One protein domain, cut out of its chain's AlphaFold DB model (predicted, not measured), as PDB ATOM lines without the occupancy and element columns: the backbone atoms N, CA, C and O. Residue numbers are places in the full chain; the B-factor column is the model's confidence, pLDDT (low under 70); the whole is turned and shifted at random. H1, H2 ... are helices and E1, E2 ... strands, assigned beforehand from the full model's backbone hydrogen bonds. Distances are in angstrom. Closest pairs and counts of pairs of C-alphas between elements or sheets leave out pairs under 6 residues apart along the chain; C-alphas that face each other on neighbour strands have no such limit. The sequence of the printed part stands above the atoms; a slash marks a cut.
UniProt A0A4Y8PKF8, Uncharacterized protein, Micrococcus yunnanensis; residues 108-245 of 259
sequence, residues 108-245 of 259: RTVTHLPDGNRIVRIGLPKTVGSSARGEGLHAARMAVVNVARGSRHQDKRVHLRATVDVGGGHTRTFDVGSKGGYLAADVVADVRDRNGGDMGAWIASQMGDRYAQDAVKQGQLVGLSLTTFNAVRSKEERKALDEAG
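Overview. This is residues 108 to 245 of the 259 residues of an uncharacterized protein of Micrococcus yunnanensis (UniProt A0A4Y8PKF8). One twisted sheet of five strands makes a wall with four helices, H1 to H4, on one face and the other face bare. The long H1 runs along E2 and E5, the short H3 and H4 cross the sheet over E3, and at one end of the long axis the chain leads away from the sheet to H5, with residues 239 to 245 sticking out. The printed part has 138 residues, with five named helices and five named strands in the order E1 E2 H1 E3 E4 H2 H3 H4 E5 H5; the sheet's order is E1 E2 E5 E3 E4, antiparallel throughout, and the class is mixed, helices and strands. The whole is compact, with a radius of gyration of the C-alphas of 15.3 A, yet elongated in outline, spanning 50 by 30 by 25 A.

Along the chain. In the sheet, E1 is residues 108 to 112, beginning at C-alpha 108 (-25.596, -15.910, -25.052), and E2 is residues 118 to 123. E5, residues 221 to 230, is 27.5 A long; E3, residues 156 to 167, is 34.8 A; E4, residues 170 to 176, is 19.1 A. H1, residues 131 to 150, is 27.8 A long and begins at C-alpha 131 (-32.799, -16.598, -38.249). H2 is residues 184 to 194, H3 199 to 206, H4 210 to 217, and H5 235 to 243, ending at C-alpha 243 (-25.266, -53.436, -22.311).

Arrangement. N 109 and O 121 of the hairpin E1 and E2 are 2.8 A apart, N 120 and O 226 of E2 and E5 2.8 A, N 161 and O 225 of E3 and E5 2.8 A, and N 164 and O 172 of the hairpin E3 and E4 2.8 A, each within hydrogen-bond range. H1 is over E2 and E5 at a height over the sheet of 9.6 A; the closest C-alphas of H1 and E2 are those of Gly 136 and Ile 122, 6.6 A apart. E2, H1 and E3 form a split strand-helix-strand unit, two strands running the same way with E5 between them, and its crossover is right-handed. With residues 141 to 148 alone, H1 touches H2 at a steep tilt of 50 degrees, opposite ways, closest at the C-alphas of Ala 148 and Ala 184, 5.1 A. H3 and H4, a helical hairpin, touch at a shallow tilt of 8 degrees, closest at the C-alphas of Ala 204 and Gln 213, 5.0 A. H5 is not on the sheet and is apart from H1. In H1, H2, H3, H4 and H5 every O i to N i+4 pair is within hydrogen-bond range.

Size, cuts and confidence. The C-alphas farthest apart, those of Gly 168 and Glu 236, are 50.9 A apart. The printed part has no cut, and no link is long. Mean pLDDT of the printed part is 81.1; it is under 70 at residue 152, residues 178 to 180, 208 to 219 and 232 to 245.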
ATOM      1  N   ARG A 108     -26.131 -14.717 -25.702       88.81
ATOM      2  CA  ARG A 108     -25.596 -15.910 -25.052       88.81
ATOM      3  C   ARG A 108     -24.525 -15.514 -24.055       88.81
ATOM      4  O   ARG A 108     -23.537 -14.899 -24.433       88.81
ATOM      5  N   THR A 109     -24.709 -15.943 -22.817       89.88
ATOM      6  CA  THR A 109     -23.724 -15.822 -21.743       89.88
ATOM      7  C   THR A 109     -23.364 -17.219 -21.267       89.88
ATOM      8  O   THR A 109     -24.237 -18.083 -21.162       89.88
ATOM      9  N   VAL A 110     -22.080 -17.455 -21.020       91.62
ATOM     10  CA  VAL A 110     -21.577 -18.716 -20.476       91.62
ATOM     11  C   VAL A 110     -20.688 -18.387 -19.292       91.62
ATOM     12  O   VAL A 110     -19.727 -17.641 -19.444       91.62
ATOM     13  N   THR A 111     -21.007 -18.973 -18.149       93.69
ATOM     14  CA  THR A 111     -20.129 -19.032 -16.985       93.69
ATOM     15  C   THR A 111     -19.620 -20.460 -16.884       93.69
ATOM     16  O   THR A 111     -20.406 -21.405 -16.767       93.69
ATOM     17  N   HIS A 112     -18.313 -20.621 -16.996       91.88
ATOM     18  CA  HIS A 112     -17.620 -21.880 -16.808       91.88
ATOM     19  C   HIS A 112     -17.377 -22.104 -15.316       91.88
ATOM     20  O   HIS A 112     -16.988 -21.197 -14.593       91.88
ATOM     21  N   LEU A 113     -17.651 -23.317 -14.861       91.31
ATOM     22  CA  LEU A 113     -17.478 -23.765 -13.489       91.31
ATOM     23  C   LEU A 113     -16.454 -24.910 -13.470       91.31
ATOM     24  O   LEU A 113     -16.239 -25.551 -14.510       91.31
ATOM     25  N   PRO A 114     -15.840 -25.193 -12.308       86.94
ATOM     26  CA  PRO A 114     -14.950 -26.336 -12.148       86.94
ATOM     27  C   PRO A 114     -15.560 -27.663 -12.629       86.94
ATOM     28  O   PRO A 114     -16.777 -27.803 -12.803       86.94
ATOM     29  N   ASP A 115     -14.692 -28.638 -12.889       84.00
ATOM     30  CA  ASP A 115     -15.025 -29.967 -13.425       84.00
ATOM     31  C   ASP A 115     -15.690 -29.951 -14.808       84.00
ATOM     32  O   ASP A 115     -16.303 -30.933 -15.227       84.00
ATOM     33  N   GLY A 116     -15.616 -28.842 -15.543       84.50
ATOM     34  CA  GLY A 116     -16.300 -28.711 -16.830       84.50
ATOM     35  C   GLY A 116     -17.782 -28.384 -16.729       84.50
ATOM     36  O   GLY A 116     -18.484 -28.458 -17.746       84.50
ATOM     37  N   ASN A 117     -18.254 -28.004 -15.539       90.06
ATOM     38  CA  ASN A 117     -19.620 -27.552 -15.343       90.06
ATOM     39  C   ASN A 117     -19.844 -26.139 -15.895       90.06
ATOM     40  O   ASN A 117     -18.899 -25.401 -16.162       90.06
ATOM     41  N   ARG A 118     -21.100 -25.778 -16.178       91.62
ATOM     42  CA  ARG A 118     -21.451 -24.537 -16.880       91.62
ATOM     43  C   ARG A 118     -22.823 -24.038 -16.492       91.62
ATOM     44  O   ARG A 118     -23.758 -24.824 -16.344       91.62
ATOM     45  N   ILE A 119     -22.945 -22.719 -16.474       94.06
ATOM     46  CA  ILE A 119     -24.217 -22.007 -16.505       94.06
ATOM     47  C   ILE A 119     -24.277 -21.271 -17.841       94.06
ATOM     48  O   ILE A 119     -23.462 -20.398 -18.127       94.06
ATOM     49  N   VAL A 120     -25.227 -21.643 -18.690       94.12
ATOM     50  CA  VAL A 120     -25.439 -21.046 -20.007       94.12
ATOM     51  C   VAL A 120     -26.795 -20.363 -20.009       94.12
ATOM     52  O   VAL A 120     -27.809 -20.997 -19.736       94.12
ATOM     53  N   ARG A 121     -26.819 -19.078 -20.351       94.00
ATOM     54  CA  ARG A 121     -28.046 -18.289 -20.505       94.00
ATOM     55  C   ARG A 121     -28.147 -17.818 -21.942       94.00
ATOM     56  O   ARG A 121     -27.198 -17.228 -22.456       94.00
ATOM     57  N   ILE A 122     -29.272 -18.086 -22.586       92.12
ATOM     58  CA  ILE A 122     -29.539 -17.701 -23.971       92.12
ATOM     59  C   ILE A 122     -30.827 -16.893 -24.000       92.12
ATOM     60  O   ILE A 122     -31.868 -17.401 -23.597       92.12
ATOM     61  N   GLY A 123     -30.762 -15.655 -24.478       90.38
ATOM     62  CA  GLY A 123     -31.942 -14.852 -24.792       90.38
ATOM     63  C   GLY A 123     -32.366 -15.098 -26.233       90.38
ATOM     64  O   GLY A 123     -31.522 -15.102 -27.129       90.38
ATOM     65  N   LEU A 124     -33.658 -15.310 -26.459       88.44
ATOM     66  CA  LEU A 124     -34.236 -15.553 -27.777       88.44
ATOM     67  C   LEU A 124     -35.150 -14.387 -28.175       88.44
ATOM     68  O   LEU A 124     -35.946 -13.931 -27.353       88.44
ATOM     69  N   PRO A 125     -35.079 -13.909 -29.429       83.75
ATOM     70  CA  PRO A 125     -36.022 -12.911 -29.913       83.75
ATOM     71  C   PRO A 125     -37.433 -13.510 -30.026       83.75
ATOM     72  O   PRO A 125     -37.597 -14.685 -30.379       83.75
ATOM     73  N   LYS A 126     -38.455 -12.680 -29.769       78.62
ATOM     74  CA  LYS A 126     -39.880 -13.065 -29.824       78.62
ATOM     75  C   LYS A 126     -40.348 -13.439 -31.233       78.62
ATOM     76  O   LYS A 126     -41.276 -14.221 -31.390       78.62
ATOM     77  N   THR A 127     -39.705 -12.896 -32.268       76.56
ATOM     78  CA  THR A 127     -40.099 -13.112 -33.664       76.56
ATOM     79  C   THR A 127     -39.927 -14.576 -34.071       76.56
ATOM     80  O   THR A 127     -38.802 -15.082 -34.196       76.56
ATOM     81  N   VAL A 128     -41.059 -15.244 -34.299       73.44
ATOM     82  CA  VAL A 128     -41.140 -16.641 -34.747       73.44
ATOM     83  C   VAL A 128     -40.473 -16.782 -36.112       73.44
ATOM     84  O   VAL A 128     -40.569 -15.889 -36.948       73.44
ATOM     85  N   GLY A 129     -39.741 -17.876 -36.327       72.88
ATOM     86  CA  GLY A 129     -39.082 -18.155 -37.609       72.88
ATOM     87  C   GLY A 129     -37.884 -17.259 -37.949       72.88
ATOM     88  O   GLY A 129     -37.242 -17.473 -38.973       72.88
ATOM     89  N   SER A 130     -37.530 -16.282 -37.103       81.69
ATOM     90  CA  SER A 130     -36.351 -15.446 -37.348       81.69
ATOM     91  C   SER A 130     -35.056 -16.265 -37.312       81.69
ATOM     92  O   SER A 130     -34.860 -17.128 -36.449       81.69
ATOM     93  N   SER A 131     -34.120 -15.955 -38.214       83.88
ATOM     94  CA  SER A 131     -32.799 -16.598 -38.249       83.88
ATOM     95  C   SER A 131     -32.065 -16.467 -36.912       83.88
ATOM     96  O   SER A 131     -31.479 -17.433 -36.434       83.88
ATOM     97  N   ALA A 132     -32.185 -15.315 -36.245       83.94
ATOM     98  CA  ALA A 132     -31.613 -15.073 -34.923       83.94
ATOM     99  C   ALA A 132     -32.146 -16.040 -33.849       83.94
ATOM    100  O   ALA A 132     -31.379 -16.474 -32.987       83.94
ATOM    101  N   ARG A 133     -33.431 -16.417 -33.903       85.44
ATOM    102  CA  ARG A 133     -34.007 -17.441 -33.020       85.44
ATOM    103  C   ARG A 133     -33.428 -18.821 -33.324       85.44
ATOM    104  O   ARG A 133     -33.033 -19.525 -32.397       85.44
ATOM    105  N   GLY A 134     -33.324 -19.173 -34.607       87.06
ATOM    106  CA  GLY A 134     -32.679 -20.410 -35.056       87.06
ATOM    107  C   GLY A 134     -31.223 -20.515 -34.591       87.06
ATOM    108  O   GLY A 134     -30.815 -21.544 -34.059       87.06
ATOM    109  N   GLU A 135     -30.457 -19.426 -34.691       87.69
ATOM    110  CA  GLU A 135     -29.085 -19.343 -34.176       87.69
ATOM    111  C   GLU A 135     -29.021 -19.531 -32.653       87.69
ATOM    112  O   GLU A 135     -28.144 -20.242 -32.163       87.69
ATOM    113  N   GLY A 136     -29.962 -18.956 -31.897       88.44
ATOM    114  CA  GLY A 136     -30.037 -19.131 -30.446       88.44
ATOM    115  C   GLY A 136     -30.367 -20.570 -30.030       88.44
ATOM    116  O   GLY A 136     -29.715 -21.124 -29.141       88.44
ATOM    117  N   LEU A 137     -31.318 -21.221 -30.708       89.81
ATOM    118  CA  LEU A 137     -31.638 -22.639 -30.491       89.81
ATOM    119  C   LEU A 137     -30.473 -23.553 -30.897       89.81
ATOM    120  O   LEU A 137     -30.143 -24.504 -30.184       89.81
ATOM    121  N   HIS A 138     -29.789 -23.228 -31.995       90.56
ATOM    122  CA  HIS A 138     -28.560 -23.906 -32.388       90.56
ATOM    123  C   HIS A 138     -27.460 -23.724 -31.334       90.56
ATOM    124  O   HIS A 138     -26.769 -24.683 -30.992       90.56
ATOM    125  N   ALA A 139     -27.315 -22.528 -30.762       90.31
ATOM    126  CA  ALA A 139     -26.361 -22.266 -29.692       90.31
ATOM    127  C   ALA A 139     -26.683 -23.072 -28.421       90.31
ATOM    128  O   ALA A 139     -25.760 -23.585 -27.786       90.31
ATOM    129  N   ALA A 140     -27.968 -23.246 -28.089       91.44
ATOM    130  CA  ALA A 140     -28.412 -24.108 -26.995       91.44
ATOM    131  C   ALA A 140     -28.042 -25.575 -27.257       91.44
ATOM    132  O   ALA A 140     -27.407 -26.212 -26.416       91.44
ATOM    133  N   ARG A 141     -28.337 -26.086 -28.460       92.44
ATOM    134  CA  ARG A 141     -27.933 -27.435 -28.888       92.44
ATOM    135  C   ARG A 141     -26.426 -27.626 -28.780       92.44
ATOM    136  O   ARG A 141     -25.956 -28.604 -28.203       92.44
ATOM    137  N   MET A 142     -25.662 -26.683 -29.326       91.06
ATOM    138  CA  MET A 142     -24.209 -26.756 -29.315       91.06
ATOM    139  C   MET A 142     -23.650 -26.694 -27.899       91.06
ATOM    140  O   MET A 142     -22.660 -27.367 -27.653       91.06
ATOM    141  N   ALA A 143     -24.280 -25.975 -26.961       91.06
ATOM    142  CA  ALA A 143     -23.886 -25.994 -25.553       91.06
ATOM    143  C   ALA A 143     -24.008 -27.400 -24.943       91.06
ATOM    144  O   ALA A 143     -23.062 -27.857 -24.303       91.06
ATOM    145  N   VAL A 144     -25.107 -28.115 -25.205       90.88
ATOM    146  CA  VAL A 144     -25.289 -29.507 -24.756       90.88
ATOM    147  C   VAL A 144     -24.262 -30.441 -25.411       90.88
ATOM    148  O   VAL A 144     -23.608 -31.216 -24.716       90.88
ATOM    149  N   VAL A 145     -24.066 -30.343 -26.733       90.25
ATOM    150  CA  VAL A 145     -23.075 -31.151 -27.479       90.25
ATOM    151  C   VAL A 145     -21.672 -30.969 -26.909       90.25
ATOM    152  O   VAL A 145     -20.917 -31.922 -26.746       90.25
ATOM    153  N   ASN A 146     -21.325 -29.730 -26.610       88.38
ATOM    154  CA  ASN A 146     -20.046 -29.334 -26.057       88.38
ATOM    155  C   ASN A 146     -19.811 -29.910 -24.655       88.38
ATOM    156  O   ASN A 146     -18.751 -30.471 -24.392       88.38
ATOM    157  N   VAL A 147     -20.834 -29.885 -23.799       88.81
ATOM    158  CA  VAL A 147     -20.808 -30.543 -22.483       88.81
ATOM    159  C   VAL A 147     -20.626 -32.056 -22.632       88.81
ATOM    160  O   VAL A 147     -19.767 -32.632 -21.972       88.81
ATOM    161  N   ALA A 148     -21.359 -32.693 -23.550       86.88
ATOM    162  CA  ALA A 148     -21.228 -34.126 -23.830       86.88
ATOM    163  C   ALA A 148     -19.860 -34.509 -24.432       86.88
ATOM    164  O   ALA A 148     -19.391 -35.626 -24.258       86.88
ATOM    165  N   ARG A 149     -19.192 -33.598 -25.149       84.88
ATOM    166  CA  ARG A 149     -17.816 -33.808 -25.641       84.88
ATOM    167  C   ARG A 149     -16.768 -33.595 -24.550       84.88
ATOM    168  O   ARG A 149     -15.724 -34.240 -24.580       84.88
ATOM    169  N   GLY A 150     -17.031 -32.679 -23.619       77.31
ATOM    170  CA  GLY A 150     -16.172 -32.392 -22.471       77.31
ATOM    171  C   GLY A 150     -16.258 -33.435 -21.353       77.31
ATOM    172  O   GLY A 150     -15.372 -33.489 -20.507       77.31
ATOM    173  N   SER A 151     -17.267 -34.313 -21.360       75.25
ATOM    174  CA  SER A 151     -17.518 -35.318 -20.316       75.25
ATOM    175  C   SER A 151     -16.598 -36.549 -20.382       75.25
ATOM    176  O   SER A 151     -17.009 -37.649 -20.029       75.25
ATOM    177  N   ARG A 152     -15.342 -36.394 -20.834       67.94
ATOM    178  CA  ARG A 152     -14.388 -37.510 -21.004       67.94
ATOM    179  C   ARG A 152     -14.109 -38.253 -19.693       67.94
ATOM    180  O   ARG A 152     -13.940 -39.467 -19.711       67.94
ATOM    181  N   HIS A 153     -14.014 -37.516 -18.589       70.12
ATOM    182  CA  HIS A 153     -13.649 -38.063 -17.279       70.12
ATOM    183  C   HIS A 153     -14.867 -38.433 -16.431       70.12
ATOM    184  O   HIS A 153     -14.788 -39.344 -15.613       70.12
ATOM    185  N   GLN A 154     -15.993 -37.751 -16.642       78.69
ATOM    186  CA  GLN A 154     -17.211 -37.961 -15.876       78.69
ATOM    187  C   GLN A 154     -18.426 -37.519 -16.683       78.69
ATOM    188  O   GLN A 154     -18.428 -36.421 -17.250       78.69
ATOM    189  N   ASP A 155     -19.467 -38.349 -16.677       83.00
ATOM    190  CA  ASP A 155     -20.746 -38.024 -17.294       83.00
ATOM    191  C   ASP A 155     -21.335 -36.754 -16.680       83.00
ATOM    192  O   ASP A 155     -21.290 -36.530 -15.467       83.00
ATOM    193  N   LYS A 156     -21.915 -35.918 -17.537       87.81
ATOM    194  CA  LYS A 156     -22.551 -34.669 -17.125       87.81
ATOM    195  C   LYS A 156     -24.049 -34.753 -17.319       87.81
ATOM    196  O   LYS A 156     -24.542 -35.251 -18.337       87.81
ATOM    197  N   ARG A 157     -24.771 -34.213 -16.349       89.31
ATOM    198  CA  ARG A 157     -26.197 -33.941 -16.446       89.31
ATOM    199  C   ARG A 157     -26.422 -32.469 -16.741       89.31
ATOM    200  O   ARG A 157     -25.586 -31.618 -16.448       89.31
ATOM    201  N   VAL A 158     -27.554 -32.199 -17.365       89.94
ATOM    202  CA  VAL A 158     -27.949 -30.902 -17.880       89.94
ATOM    203  C   VAL A 158     -29.373 -30.643 -17.426       89.94
ATOM    204  O   VAL A 158     -30.296 -31.369 -17.793       89.94
ATOM    205  N   HIS A 159     -29.544 -29.606 -16.620       91.25
ATOM    206  CA  HIS A 159     -30.841 -29.082 -16.237       91.25
ATOM    207  C   HIS A 159     -31.176 -27.910 -17.154       91.25
ATOM    208  O   HIS A 159     -30.410 -26.948 -17.231       91.25
ATOM    209  N   LEU A 160     -32.293 -28.006 -17.877       90.12
ATOM    210  CA  LEU A 160     -32.739 -26.976 -18.807       90.12
ATOM    211  C   LEU A 160     -34.001 -26.307 -18.277       90.12
ATOM    212  O   LEU A 160     -34.935 -26.973 -17.840       90.12
ATOM    213  N   ARG A 161     -34.032 -24.982 -18.366       90.44
ATOM    214  CA  ARG A 161     -35.176 -24.141 -18.037       90.44
ATOM    215  C   ARG A 161     -35.544 -23.276 -19.228       90.44
ATOM    216  O   ARG A 161     -34.686 -22.587 -19.780       90.44
ATOM    217  N   ALA A 162     -36.814 -23.298 -19.597       89.38
ATOM    218  CA  ALA A 162     -37.393 -22.471 -20.640       89.38
ATOM    219  C   ALA A 162     -38.074 -21.256 -20.013       89.38
ATOM    220  O   ALA A 162     -38.893 -21.402 -19.115       89.38
ATOM    221  N   THR A 163     -37.735 -20.058 -20.477       89.62
ATOM    222  CA  THR A 163     -38.403 -18.812 -20.088       89.62
ATOM    223  C   THR A 163     -39.339 -18.393 -21.204       89.62
ATOM    224  O   THR A 163     -38.909 -18.209 -22.345       89.62
ATOM    225  N   VAL A 164     -40.612 -18.262 -20.868       86.50
ATOM    226  CA  VAL A 164     -41.713 -17.989 -21.783       86.50
ATOM    227  C   VAL A 164     -42.355 -16.662 -21.401       86.50
ATOM    228  O   VAL A 164     -42.581 -16.406 -20.222       86.50
ATOM    229  N   ASP A 165     -42.641 -15.823 -22.388       84.56
ATOM    230  CA  ASP A 165     -43.447 -14.613 -22.249       84.56
ATOM    231  C   ASP A 165     -44.932 -14.984 -22.221       84.56
ATOM    232  O   ASP A 165     -45.459 -15.524 -23.191       84.56
ATOM    233  N   VAL A 166     -45.596 -14.711 -21.102       81.06
ATOM    234  CA  VAL A 166     -47.013 -15.046 -20.900       81.06
ATOM    235  C   VAL A 166     -47.951 -13.891 -21.266       81.06
ATOM    236  O   VAL A 166     -49.156 -13.991 -21.053       81.06
ATOM    237  N   GLY A 167     -47.415 -12.810 -21.843       73.94
ATOM    238  CA  GLY A 167     -48.157 -11.598 -22.171       73.94
ATOM    239  C   GLY A 167     -48.090 -10.547 -21.060       73.94
ATOM    240  O   GLY A 167     -47.681 -10.815 -19.929       73.94
ATOM    241  N   GLY A 168     -48.433  -9.302 -21.401       70.50
ATOM    242  CA  GLY A 168     -48.434  -8.180 -20.449       70.50
ATOM    243  C   GLY A 168     -47.051  -7.784 -19.913       70.50
ATOM    244  O   GLY A 168     -46.965  -7.078 -18.918       70.50
ATOM    245  N   GLY A 169     -45.962  -8.243 -20.543       72.62
ATOM    246  CA  GLY A 169     -44.593  -8.006 -20.069       72.62
ATOM    247  C   GLY A 169     -44.118  -8.995 -18.999       72.62
ATOM    248  O   GLY A 169     -42.997  -8.863 -18.506       72.62
ATOM    249  N   HIS A 170     -44.921 -10.007 -18.662       80.06
ATOM    250  CA  HIS A 170     -44.560 -11.015 -17.673       80.06
ATOM    251  C   HIS A 170     -43.919 -12.241 -18.321       80.06
ATOM    252  O   HIS A 170     -44.318 -12.698 -19.390       80.06
ATOM    253  N   THR A 171     -42.937 -12.825 -17.634       87.25
ATOM    254  CA  THR A 171     -42.305 -14.079 -18.060       87.25
ATOM    255  C   THR A 171     -42.457 -15.145 -16.988       87.25
ATOM    256  O   THR A 171     -42.478 -14.843 -15.795       87.25
ATOM    257  N   ARG A 172     -42.571 -16.401 -17.412       85.00
ATOM    258  CA  ARG A 172     -42.567 -17.575 -16.537       85.00
ATOM    259  C   ARG A 172     -41.462 -18.527 -16.951       85.00
ATOM    260  O   ARG A 172     -41.174 -18.685 -18.136       85.00
ATOM    261  N   THR A 173     -40.848 -19.171 -15.966       87.25
ATOM    262  CA  THR A 173     -39.813 -20.176 -16.194       87.25
ATOM    263  C   THR A 173     -40.366 -21.563 -15.911       87.25
ATOM    264  O   THR A 173     -40.974 -21.794 -14.872       87.25
ATOM    265  N   PHE A 174     -40.111 -22.484 -16.829       85.12
ATOM    266  CA  PHE A 174     -40.540 -23.870 -16.763       85.12
ATOM    267  C   PHE A 174     -39.324 -24.787 -16.832       85.12
ATOM    268  O   PHE A 174     -38.399 -24.543 -17.614       85.12
ATOM    269  N   ASP A 175     -39.329 -25.852 -16.038       84.44
ATOM    270  CA  ASP A 175     -38.325 -26.903 -16.155       84.44
ATOM    271  C   ASP A 175     -38.619 -27.746 -17.405       84.44
ATOM    272  O   ASP A 175     -39.736 -28.216 -17.628       84.44
ATOM    273  N   VAL A 176     -37.598 -27.926 -18.241       83.06
ATOM    274  CA  VAL A 176     -37.672 -28.771 -19.431       83.06
ATOM    275  C   VAL A 176     -37.333 -30.189 -18.987       83.06
ATOM    276  O   VAL A 176     -36.159 -30.553 -18.880       83.06
ATOM    277  N   GLY A 177     -38.361 -30.994 -18.718       74.81
ATOM    278  CA  GLY A 177     -38.196 -32.370 -18.267       74.81
ATOM    279  C   GLY A 177     -38.225 -32.574 -16.756       74.81
ATOM    280  O   GLY A 177     -39.051 -32.001 -16.054       74.81
ATOM    281  N   SER A 178     -37.364 -33.464 -16.251       67.44
ATOM    282  CA  SER A 178     -37.336 -33.834 -14.831       67.44
ATOM    283  C   SER A 178     -36.407 -32.936 -14.003       67.44
ATOM    284  O   SER A 178     -35.368 -32.482 -14.483       67.44
ATOM    285  N   LYS A 179     -36.739 -32.756 -12.713       65.75
ATOM    286  CA  LYS A 179     -35.954 -31.963 -11.740       65.75
ATOM    287  C   LYS A 179     -34.479 -32.379 -11.657       65.75
ATOM    288  O   LYS A 179     -33.613 -31.562 -11.373       65.75
ATOM    289  N   GLY A 180     -34.182 -33.653 -11.924       69.75
ATOM    290  CA  GLY A 180     -32.823 -34.199 -11.915       69.75
ATOM    291  C   GLY A 180     -32.028 -33.953 -13.200       69.75
ATOM    292  O   GLY A 180     -30.940 -34.513 -13.342       69.75
ATOM    293  N   GLY A 181     -32.562 -33.193 -14.163       81.62
ATOM    294  CA  GLY A 181     -31.954 -32.953 -15.473       81.62
ATOM    295  C   GLY A 181     -31.778 -34.222 -16.312       81.62
ATOM    296  O   GLY A 181     -32.162 -35.324 -15.918       81.62
ATOM    297  N   TYR A 182     -31.147 -34.083 -17.472       84.25
ATOM    298  CA  TYR A 182     -30.867 -35.178 -18.404       84.25
ATOM    299  C   TYR A 182     -29.371 -35.412 -18.556       84.25
ATOM    300  O   TYR A 182     -28.598 -34.467 -18.463       84.25
ATOM    301  N   LEU A 183     -28.942 -36.642 -18.840       87.12
ATOM    302  CA  LEU A 183     -27.564 -36.861 -19.284       87.12
ATOM    303  C   LEU A 183     -27.330 -36.090 -20.587       87.12
ATOM    304  O   LEU A 183     -28.139 -36.174 -21.511       87.12
ATOM    305  N   ALA A 184     -26.220 -35.356 -20.674       88.62
ATOM    306  CA  ALA A 184     -25.918 -34.514 -21.830       88.62
ATOM    307  C   ALA A 184     -25.914 -35.326 -23.136       88.62
ATOM    308  O   ALA A 184     -26.491 -34.900 -24.134       88.62
ATOM    309  N   ALA A 185     -25.315 -36.520 -23.111       85.81
ATOM    310  CA  ALA A 185     -25.264 -37.425 -24.259       85.81
ATOM    311  C   ALA A 185     -26.660 -37.878 -24.722       85.81
ATOM    312  O   ALA A 185     -26.910 -37.942 -25.925       85.81
ATOM    313  N   ASP A 186     -27.581 -38.121 -23.788       85.00
ATOM    314  CA  ASP A 186     -28.944 -38.554 -24.107       85.00
ATOM    315  C   ASP A 186     -29.734 -37.418 -24.762       85.00
ATOM    316  O   ASP A 186     -30.441 -37.648 -25.735       85.00
ATOM    317  N   VAL A 187     -29.567 -36.176 -24.288       87.06
ATOM    318  CA  VAL A 187     -30.168 -34.999 -24.941       87.06
ATOM    319  C   VAL A 187     -29.644 -34.853 -26.368       87.06
ATOM    320  O   VAL A 187     -30.423 -34.619 -27.288       87.06
ATOM    321  N   VAL A 188     -28.332 -35.015 -26.583       89.19
ATOM    322  CA  VAL A 188     -27.734 -34.944 -27.929       89.19
ATOM    323  C   VAL A 188     -28.321 -36.012 -28.852       89.19
ATOM    324  O   VAL A 188     -28.663 -35.696 -29.995       89.19
ATOM    325  N   ALA A 189     -28.439 -37.249 -28.366       86.06
ATOM    326  CA  ALA A 189     -29.021 -38.354 -29.117       86.06
ATOM    327  C   ALA A 189     -30.503 -38.103 -29.423       86.06
ATOM    328  O   ALA A 189     -30.896 -38.174 -30.581       86.06
ATOM    329  N   ASP A 190     -31.307 -37.712 -28.431       84.81
ATOM    330  CA  ASP A 190     -32.736 -37.436 -28.609       84.81
ATOM    331  C   ASP A 190     -32.982 -36.315 -29.627       84.81
ATOM    332  O   ASP A 190     -33.827 -36.446 -30.511       84.81
ATOM    333  N   VAL A 191     -32.227 -35.215 -29.534       87.25
ATOM    334  CA  VAL A 191     -32.346 -34.095 -30.477       87.25
ATOM    335  C   VAL A 191     -32.023 -34.557 -31.896       87.25
ATOM    336  O   VAL A 191     -32.734 -34.187 -32.825       87.25
ATOM    337  N   ARG A 192     -30.974 -35.369 -32.084       89.69
ATOM    338  CA  ARG A 192     -30.573 -35.884 -33.404       89.69
ATOM    339  C   ARG A 192     -31.578 -36.900 -33.954       89.69
ATOM    340  O   ARG A 192     -32.014 -36.747 -35.087       89.69
ATOM    341  N   ASP A 193     -31.921 -37.905 -33.157       85.88
ATOM    342  CA  ASP A 193     -32.575 -39.132 -33.622       85.88
ATOM    343  C   ASP A 193     -34.104 -39.038 -33.594       85.88
ATOM    344  O   ASP A 193     -34.769 -39.731 -34.355       85.88
ATOM    345  N   ARG A 194     -34.680 -38.192 -32.726       82.94
ATOM    346  CA  ARG A 194     -36.143 -38.086 -32.557       82.94
ATOM    347  C   ARG A 194     -36.728 -36.780 -33.073       82.94
ATOM    348  O   ARG A 194     -37.896 -36.756 -33.432       82.94
ATOM    349  N   ASN A 195     -35.923 -35.718 -33.126       84.31
ATOM    350  CA  ASN A 195     -36.390 -34.377 -33.493       84.31
ATOM    351  C   ASN A 195     -35.619 -33.769 -34.673       84.31
ATOM    352  O   ASN A 195     -35.610 -32.554 -34.839       84.31
ATOM    353  N   GLY A 196     -34.928 -34.588 -35.476       83.38
ATOM    354  CA  GLY A 196     -34.276 -34.138 -36.715       83.38
ATOM    355  C   GLY A 196     -33.185 -33.075 -36.524       83.38
ATOM    356  O   GLY A 196     -32.865 -32.335 -37.448       83.38
ATOM    357  N   GLY A 197     -32.616 -32.962 -35.323       85.00
ATOM    358  CA  GLY A 197     -31.656 -31.919 -34.961       85.00
ATOM    359  C   GLY A 197     -32.272 -30.640 -34.382       85.00
ATOM    360  O   GLY A 197     -31.509 -29.745 -34.005       85.00
ATOM    361  N   ASP A 198     -33.599 -30.553 -34.264       86.25
ATOM    362  CA  ASP A 198     -34.310 -29.385 -33.744       86.25
ATOM    363  C   ASP A 198     -34.382 -29.394 -32.205       86.25
ATOM    364  O   ASP A 198     -35.083 -30.185 -31.566       86.25
ATOM    365  N   MET A 199     -33.639 -28.467 -31.598       88.31
ATOM    366  CA  MET A 199     -33.619 -28.265 -30.149       88.31
ATOM    367  C   MET A 199     -34.919 -27.650 -29.621       88.31
ATOM    368  O   MET A 199     -35.322 -27.965 -28.506       88.31
ATOM    369  N   GLY A 200     -35.571 -26.777 -30.390       86.19
ATOM    370  CA  GLY A 200     -36.835 -26.154 -30.003       86.19
ATOM    371  C   GLY A 200     -37.965 -27.178 -29.951       86.19
ATOM    372  O   GLY A 200     -38.685 -27.239 -28.954       86.19
ATOM    373  N   ALA A 201     -38.051 -28.041 -30.967       84.69
ATOM    374  CA  ALA A 201     -38.991 -29.162 -30.983       84.69
ATOM    375  C   ALA A 201     -38.733 -30.146 -29.831       84.69
ATOM    376  O   ALA A 201     -39.677 -30.600 -29.181       84.69
ATOM    377  N   TRP A 202     -37.460 -30.428 -29.519       87.62
ATOM    378  CA  TRP A 202     -37.109 -31.242 -28.353       87.62
ATOM    379  C   TRP A 202     -37.542 -30.599 -27.042       87.62
ATOM    380  O   TRP A 202     -38.168 -31.263 -26.226       87.62
ATOM    381  N   ILE A 203     -37.264 -29.309 -26.847       86.88
ATOM    382  CA  ILE A 203     -37.701 -28.591 -25.647       86.88
ATOM    383  C   ILE A 203     -39.219 -28.686 -25.524       86.88
ATOM    384  O   ILE A 203     -39.696 -29.135 -24.490       86.88
ATOM    385  N   ALA A 204     -39.965 -28.358 -26.583       83.06
ATOM    386  CA  ALA A 204     -41.422 -28.443 -26.579       83.06
ATOM    387  C   ALA A 204     -41.922 -29.846 -26.195       83.06
ATOM    388  O   ALA A 204     -42.819 -29.958 -25.370       83.06
ATOM    389  N   SER A 205     -41.317 -30.921 -26.711       82.12
ATOM    390  CA  SER A 205     -41.754 -32.288 -26.384       82.12
ATOM    391  C   SER A 205     -41.441 -32.725 -24.951       82.12
ATOM    392  O   SER A 205     -42.051 -33.671 -24.460       82.12
ATOM    393  N   GLN A 206     -40.495 -32.066 -24.273       83.12
ATOM    394  CA  GLN A 206     -40.158 -32.348 -22.873       83.12
ATOM    395  C   GLN A 206     -40.924 -31.468 -21.870       83.12
ATOM    396  O   GLN A 206     -40.808 -31.690 -20.664       83.12
ATOM    397  N   MET A 207     -41.684 -30.473 -22.330       77.50
ATOM    398  CA  MET A 207     -42.482 -29.609 -21.456       77.50
ATOM    399  C   MET A 207     -43.767 -30.349 -21.080       77.50
ATOM    400  O   MET A 207     -44.555 -30.692 -21.954       77.50
ATOM    401  N   GLY A 208     -43.976 -30.634 -19.794       64.50
ATOM    402  CA  GLY A 208     -45.157 -31.381 -19.329       64.50
ATOM    403  C   GLY A 208     -46.466 -30.582 -19.364       64.50
ATOM    404  O   GLY A 208     -47.540 -31.173 -19.331       64.50
ATOM    405  N   ASP A 209     -46.377 -29.253 -19.438       66.06
ATOM    406  CA  ASP A 209     -47.518 -28.340 -19.462       66.06
ATOM    407  C   ASP A 209     -47.877 -27.962 -20.905       66.06
ATOM    408  O   ASP A 209     -47.059 -27.375 -21.622       66.06
ATOM    409  N   ARG A 210     -49.111 -28.274 -21.322       65.06
ATOM    410  CA  ARG A 210     -49.645 -27.963 -22.657       65.06
ATOM    411  C   ARG A 210     -49.571 -26.468 -22.969       65.06
ATOM    412  O   ARG A 210     -49.221 -26.111 -24.090       65.06
ATOM    413  N   TYR A 211     -49.797 -25.606 -21.976       61.34
ATOM    414  CA  TYR A 211     -49.662 -24.159 -22.140       61.34
ATOM    415  C   TYR A 211     -48.233 -23.780 -22.537       61.34
ATOM    416  O   TYR A 211     -48.007 -23.010 -23.466       61.34
ATOM    417  N   ALA A 212     -47.245 -24.382 -21.881       64.25
ATOM    418  CA  ALA A 212     -45.849 -24.095 -22.155       64.25
ATOM    419  C   ALA A 212     -45.369 -24.718 -23.483       64.25
ATOM    420  O   ALA A 212     -44.507 -24.149 -24.153       64.25
ATOM    421  N   GLN A 213     -45.953 -25.846 -23.905       68.69
ATOM    422  CA  GLN A 213     -45.735 -26.413 -25.242       68.69
ATOM    423  C   GLN A 213     -46.243 -25.476 -26.342       68.69
ATOM    424  O   GLN A 213     -45.511 -25.185 -27.294       68.69
ATOM    425  N   ASP A 214     -47.477 -24.994 -26.205       69.75
ATOM    426  CA  ASP A 214     -48.098 -24.095 -27.175       69.75
ATOM    427  C   ASP A 214     -47.364 -22.754 -27.210       69.75
ATOM    428  O   ASP A 214     -47.068 -22.252 -28.290       69.75
ATOM    429  N   ALA A 215     -46.916 -22.250 -26.063       67.38
ATOM    430  CA  ALA A 215     -46.114 -21.039 -25.986       67.38
ATOM    431  C   ALA A 215     -44.754 -21.159 -26.705       67.38
ATOM    432  O   ALA A 215     -44.301 -20.233 -27.386       67.38
ATOM    433  N   VAL A 216     -44.087 -22.317 -26.628       67.25
ATOM    434  CA  VAL A 216     -42.851 -22.559 -27.394       67.25
ATOM    435  C   VAL A 216     -43.132 -22.527 -28.901       67.25
ATOM    436  O   VAL A 216     -42.379 -21.879 -29.638       67.25
ATOM    437  N   LYS A 217     -44.225 -23.164 -29.348       68.62
ATOM    438  CA  LYS A 217     -44.650 -23.204 -30.761       68.62
ATOM    439  C   LYS A 217     -45.099 -21.836 -31.281       68.62
ATOM    440  O   LYS A 217     -44.756 -21.470 -32.399       68.62
ATOM    441  N   GLN A 218     -45.796 -21.063 -30.454       69.88
ATOM    442  CA  GLN A 218     -46.286 -19.712 -30.749       69.88
ATOM    443  C   GLN A 218     -45.189 -18.639 -30.647       69.88
ATOM    444  O   GLN A 218     -45.455 -17.456 -30.830       69.88
ATOM    445  N   GLY A 219     -43.940 -19.025 -30.359       65.81
ATOM    446  CA  GLY A 219     -42.807 -18.100 -30.339       65.81
ATOM    447  C   GLY A 219     -42.596 -17.337 -29.035       65.81
ATOM    448  O   GLY A 219     -41.648 -16.562 -28.929       65.81
ATOM    449  N   GLN A 220     -43.406 -17.608 -28.020       80.56
ATOM    450  CA  GLN A 220     -43.342 -16.961 -26.715       80.56
ATOM    451  C   GLN A 220     -42.140 -17.417 -25.877       80.56
ATOM    452  O   GLN A 220     -41.816 -16.788 -24.876       80.56
ATOM    453  N   LEU A 221     -41.419 -18.471 -26.272       82.88
ATOM    454  CA  LEU A 221     -40.119 -18.784 -25.670       82.88
ATOM    455  C   LEU A 221     -39.123 -17.636 -25.938       82.88
ATOM    456  O   LEU A 221     -38.738 -17.403 -27.085       82.88
ATOM    457  N   VAL A 222     -38.690 -16.964 -24.873       87.38
ATOM    458  CA  VAL A 222     -37.802 -15.786 -24.886       87.38
ATOM    459  C   VAL A 222     -36.455 -16.038 -24.214       87.38
ATOM    460  O   VAL A 222     -35.541 -15.224 -24.331       87.38
ATOM    461  N   GLY A 223     -36.286 -17.174 -23.538       89.31
ATOM    462  CA  GLY A 223     -35.007 -17.507 -22.928       89.31
ATOM    463  C   GLY A 223     -34.823 -18.984 -22.629       89.31
ATOM    464  O   GLY A 223     -35.781 -19.724 -22.422       89.31
ATOM    465  N   LEU A 224     -33.566 -19.405 -22.583       91.94
ATOM    466  CA  LEU A 224     -33.144 -20.729 -22.147       91.94
ATOM    467  C   LEU A 224     -32.026 -20.585 -21.119       91.94
ATOM    468  O   LEU A 224     -31.057 -19.860 -21.341       91.94
ATOM    469  N   SER A 225     -32.144 -21.306 -20.012       93.00
ATOM    470  CA  SER A 225     -31.073 -21.469 -19.035       93.00
ATOM    471  C   SER A 225     -30.688 -22.935 -18.961       93.00
ATOM    472  O   SER A 225     -31.545 -23.804 -18.843       93.00
ATOM    473  N   LEU A 226     -29.394 -23.206 -19.031       93.31
ATOM    474  CA  LEU A 226     -28.821 -24.537 -18.985       93.31
ATOM    475  C   LEU A 226     -27.759 -24.573 -17.893       93.31
ATOM    476  O   LEU A 226     -26.795 -23.815 -17.938       93.31
ATOM    477  N   THR A 227     -27.945 -25.458 -16.923       93.12
ATOM    478  CA  THR A 227     -27.016 -25.662 -15.810       93.12
ATOM    479  C   THR A 227     -26.528 -27.096 -15.846       93.12
ATOM    480  O   THR A 227     -27.338 -28.019 -15.937       93.12
ATOM    481  N   THR A 228     -25.217 -27.297 -15.788       91.19
ATOM    482  CA  THR A 228     -24.635 -28.640 -15.812       91.19
ATOM    483  C   THR A 228     -24.029 -29.023 -14.478       91.19
ATOM    484  O   THR A 228     -23.546 -28.173 -13.734       91.19
ATOM    485  N   PHE A 229     -24.051 -30.319 -14.203       89.00
ATOM    486  CA  PHE A 229     -23.548 -30.910 -12.972       89.00
ATOM    487  C   PHE A 229     -23.034 -32.320 -13.247       89.00
ATOM    488  O   PHE A 229     -23.382 -32.959 -14.248       89.00
ATOM    489  N   ASN A 230     -22.199 -32.808 -12.343       87.31
ATOM    490  CA  ASN A 230     -21.614 -34.137 -12.409       87.31
ATOM    491  C   ASN A 230     -22.712 -35.195 -12.203       87.31
ATOM    492  O   ASN A 230     -23.558 -35.063 -11.318       87.31
ATOM    493  N   ALA A 231     -22.732 -36.243 -13.028       81.06
ATOM    494  CA  ALA A 231     -23.591 -37.392 -12.778       81.06
ATOM    495  C   ALA A 231     -23.028 -38.201 -11.597       81.06
ATOM    496  O   ALA A 231     -21.845 -38.524 -11.582       81.06
ATOM    497  N   VAL A 232     -23.882 -38.562 -10.637       69.94
ATOM    498  CA  VAL A 232     -23.499 -39.293  -9.406       69.94
ATOM    499  C   VAL A 232     -23.421 -40.822  -9.623       69.94
ATOM    500  O   VAL A 232     -23.298 -41.577  -8.673       69.94
ATOM    501  N   ARG A 233     -23.505 -41.320 -10.865       64.06
ATOM    502  CA  ARG A 233     -23.531 -42.775 -11.134       64.06
ATOM    503  C   ARG A 233     -22.131 -43.366 -11.242       64.06
ATOM    504  O   ARG A 233     -21.225 -42.707 -11.759       64.06
ATOM    505  N   SER A 234     -21.979 -44.627 -10.839       55.38
ATOM    506  CA  SER A 234     -20.720 -45.350 -11.020       55.38
ATOM    507  C   SER A 234     -20.505 -45.732 -12.498       55.38
ATOM    508  O   SER A 234     -21.442 -45.877 -13.291       55.38
ATOM    509  N   LYS A 235     -19.242 -45.882 -12.918       54.06
ATOM    510  CA  LYS A 235     -18.874 -46.262 -14.300       54.06
ATOM    511  C   LYS A 235     -19.381 -47.663 -14.681       54.06
ATOM    512  O   LYS A 235     -19.532 -47.936 -15.875       54.06
ATOM    513  N   GLU A 236     -19.604 -48.519 -13.689       55.38
ATOM    514  CA  GLU A 236     -20.063 -49.906 -13.815       55.38
ATOM    515  C   GLU A 236     -21.573 -49.968 -14.041       55.38
ATOM    516  O   GLU A 236     -22.011 -50.577 -15.014       55.38
ATOM    517  N   GLU A 237     -22.350 -49.206 -13.265       60.59
ATOM    518  CA  GLU A 237     -23.789 -49.014 -13.496       60.59
ATOM    519  C   GLU A 237     -24.068 -48.492 -14.913       60.59
ATOM    520  O   GLU A 237     -25.031 -48.894 -15.565       60.59
ATOM    521  N   ARG A 238     -23.196 -47.615 -15.430       59.09
ATOM    522  CA  ARG A 238     -23.274 -47.110 -16.808       59.09
ATOM    523  C   ARG A 238     -23.085 -48.218 -17.847       59.09
ATOM    524  O   ARG A 238     -23.876 -48.284 -18.782       59.09
ATOM    525  N   LYS A 239     -22.060 -49.068 -17.705       59.44
ATOM    526  CA  LYS A 239     -21.815 -50.177 -18.646       59.44
ATOM    527  C   LYS A 239     -22.960 -51.184 -18.625       59.44
ATOM    528  O   LYS A 239     -23.443 -51.542 -19.689       59.44
ATOM    529  N   ALA A 240     -23.451 -51.538 -17.439       62.16
ATOM    530  CA  ALA A 240     -24.558 -52.475 -17.290       62.16
ATOM    531  C   ALA A 240     -25.849 -51.969 -17.964       62.16
ATOM    532  O   ALA A 240     -26.534 -52.727 -18.644       62.16
ATOM    533  N   LEU A 241     -26.169 -50.674 -17.845       60.72
ATOM    534  CA  LEU A 241     -27.346 -50.081 -18.500       60.72
ATOM    535  C   LEU A 241     -27.169 -49.870 -20.015       60.72
ATOM    536  O   LEU A 241     -28.167 -49.873 -20.743       60.72
ATOM    537  N   ASP A 242     -25.931 -49.654 -20.475       58.09
ATOM    538  CA  ASP A 242     -25.577 -49.592 -21.899       58.09
ATOM    539  C   ASP A 242     -25.703 -50.987 -22.544       58.09
ATOM    540  O   ASP A 242     -26.328 -51.114 -23.597       58.09
ATOM    541  N   GLU A 243     -25.188 -52.029 -21.883       58.09
ATOM    542  CA  GLU A 243     -25.266 -53.436 -22.311       58.09
ATOM    543  C   GLU A 243     -26.703 -53.967 -22.290       58.09
ATOM    544  O   GLU A 243     -27.130 -54.641 -23.225       58.09
ATOM    545  N   ALA A 244     -27.493 -53.599 -21.281       57.78
ATOM    546  CA  ALA A 244     -28.884 -54.026 -21.167       57.78
ATOM    547  C   ALA A 244     -29.870 -53.179 -22.005       57.78
ATOM    548  O   ALA A 244     -31.078 -53.404 -21.947       57.78
ATOM    549  N   GLY A 245     -29.409 -52.168 -22.757       51.03
ATOM    550  CA  GLY A 245     -30.262 -51.316 -23.607       51.03
ATOM    551  C   GLY A 245     -31.310 -50.467 -22.857       51.03
ATOM    552  O   GLY A 245     -32.063 -49.700 -23.467       51.03
TER     553      GLY A 245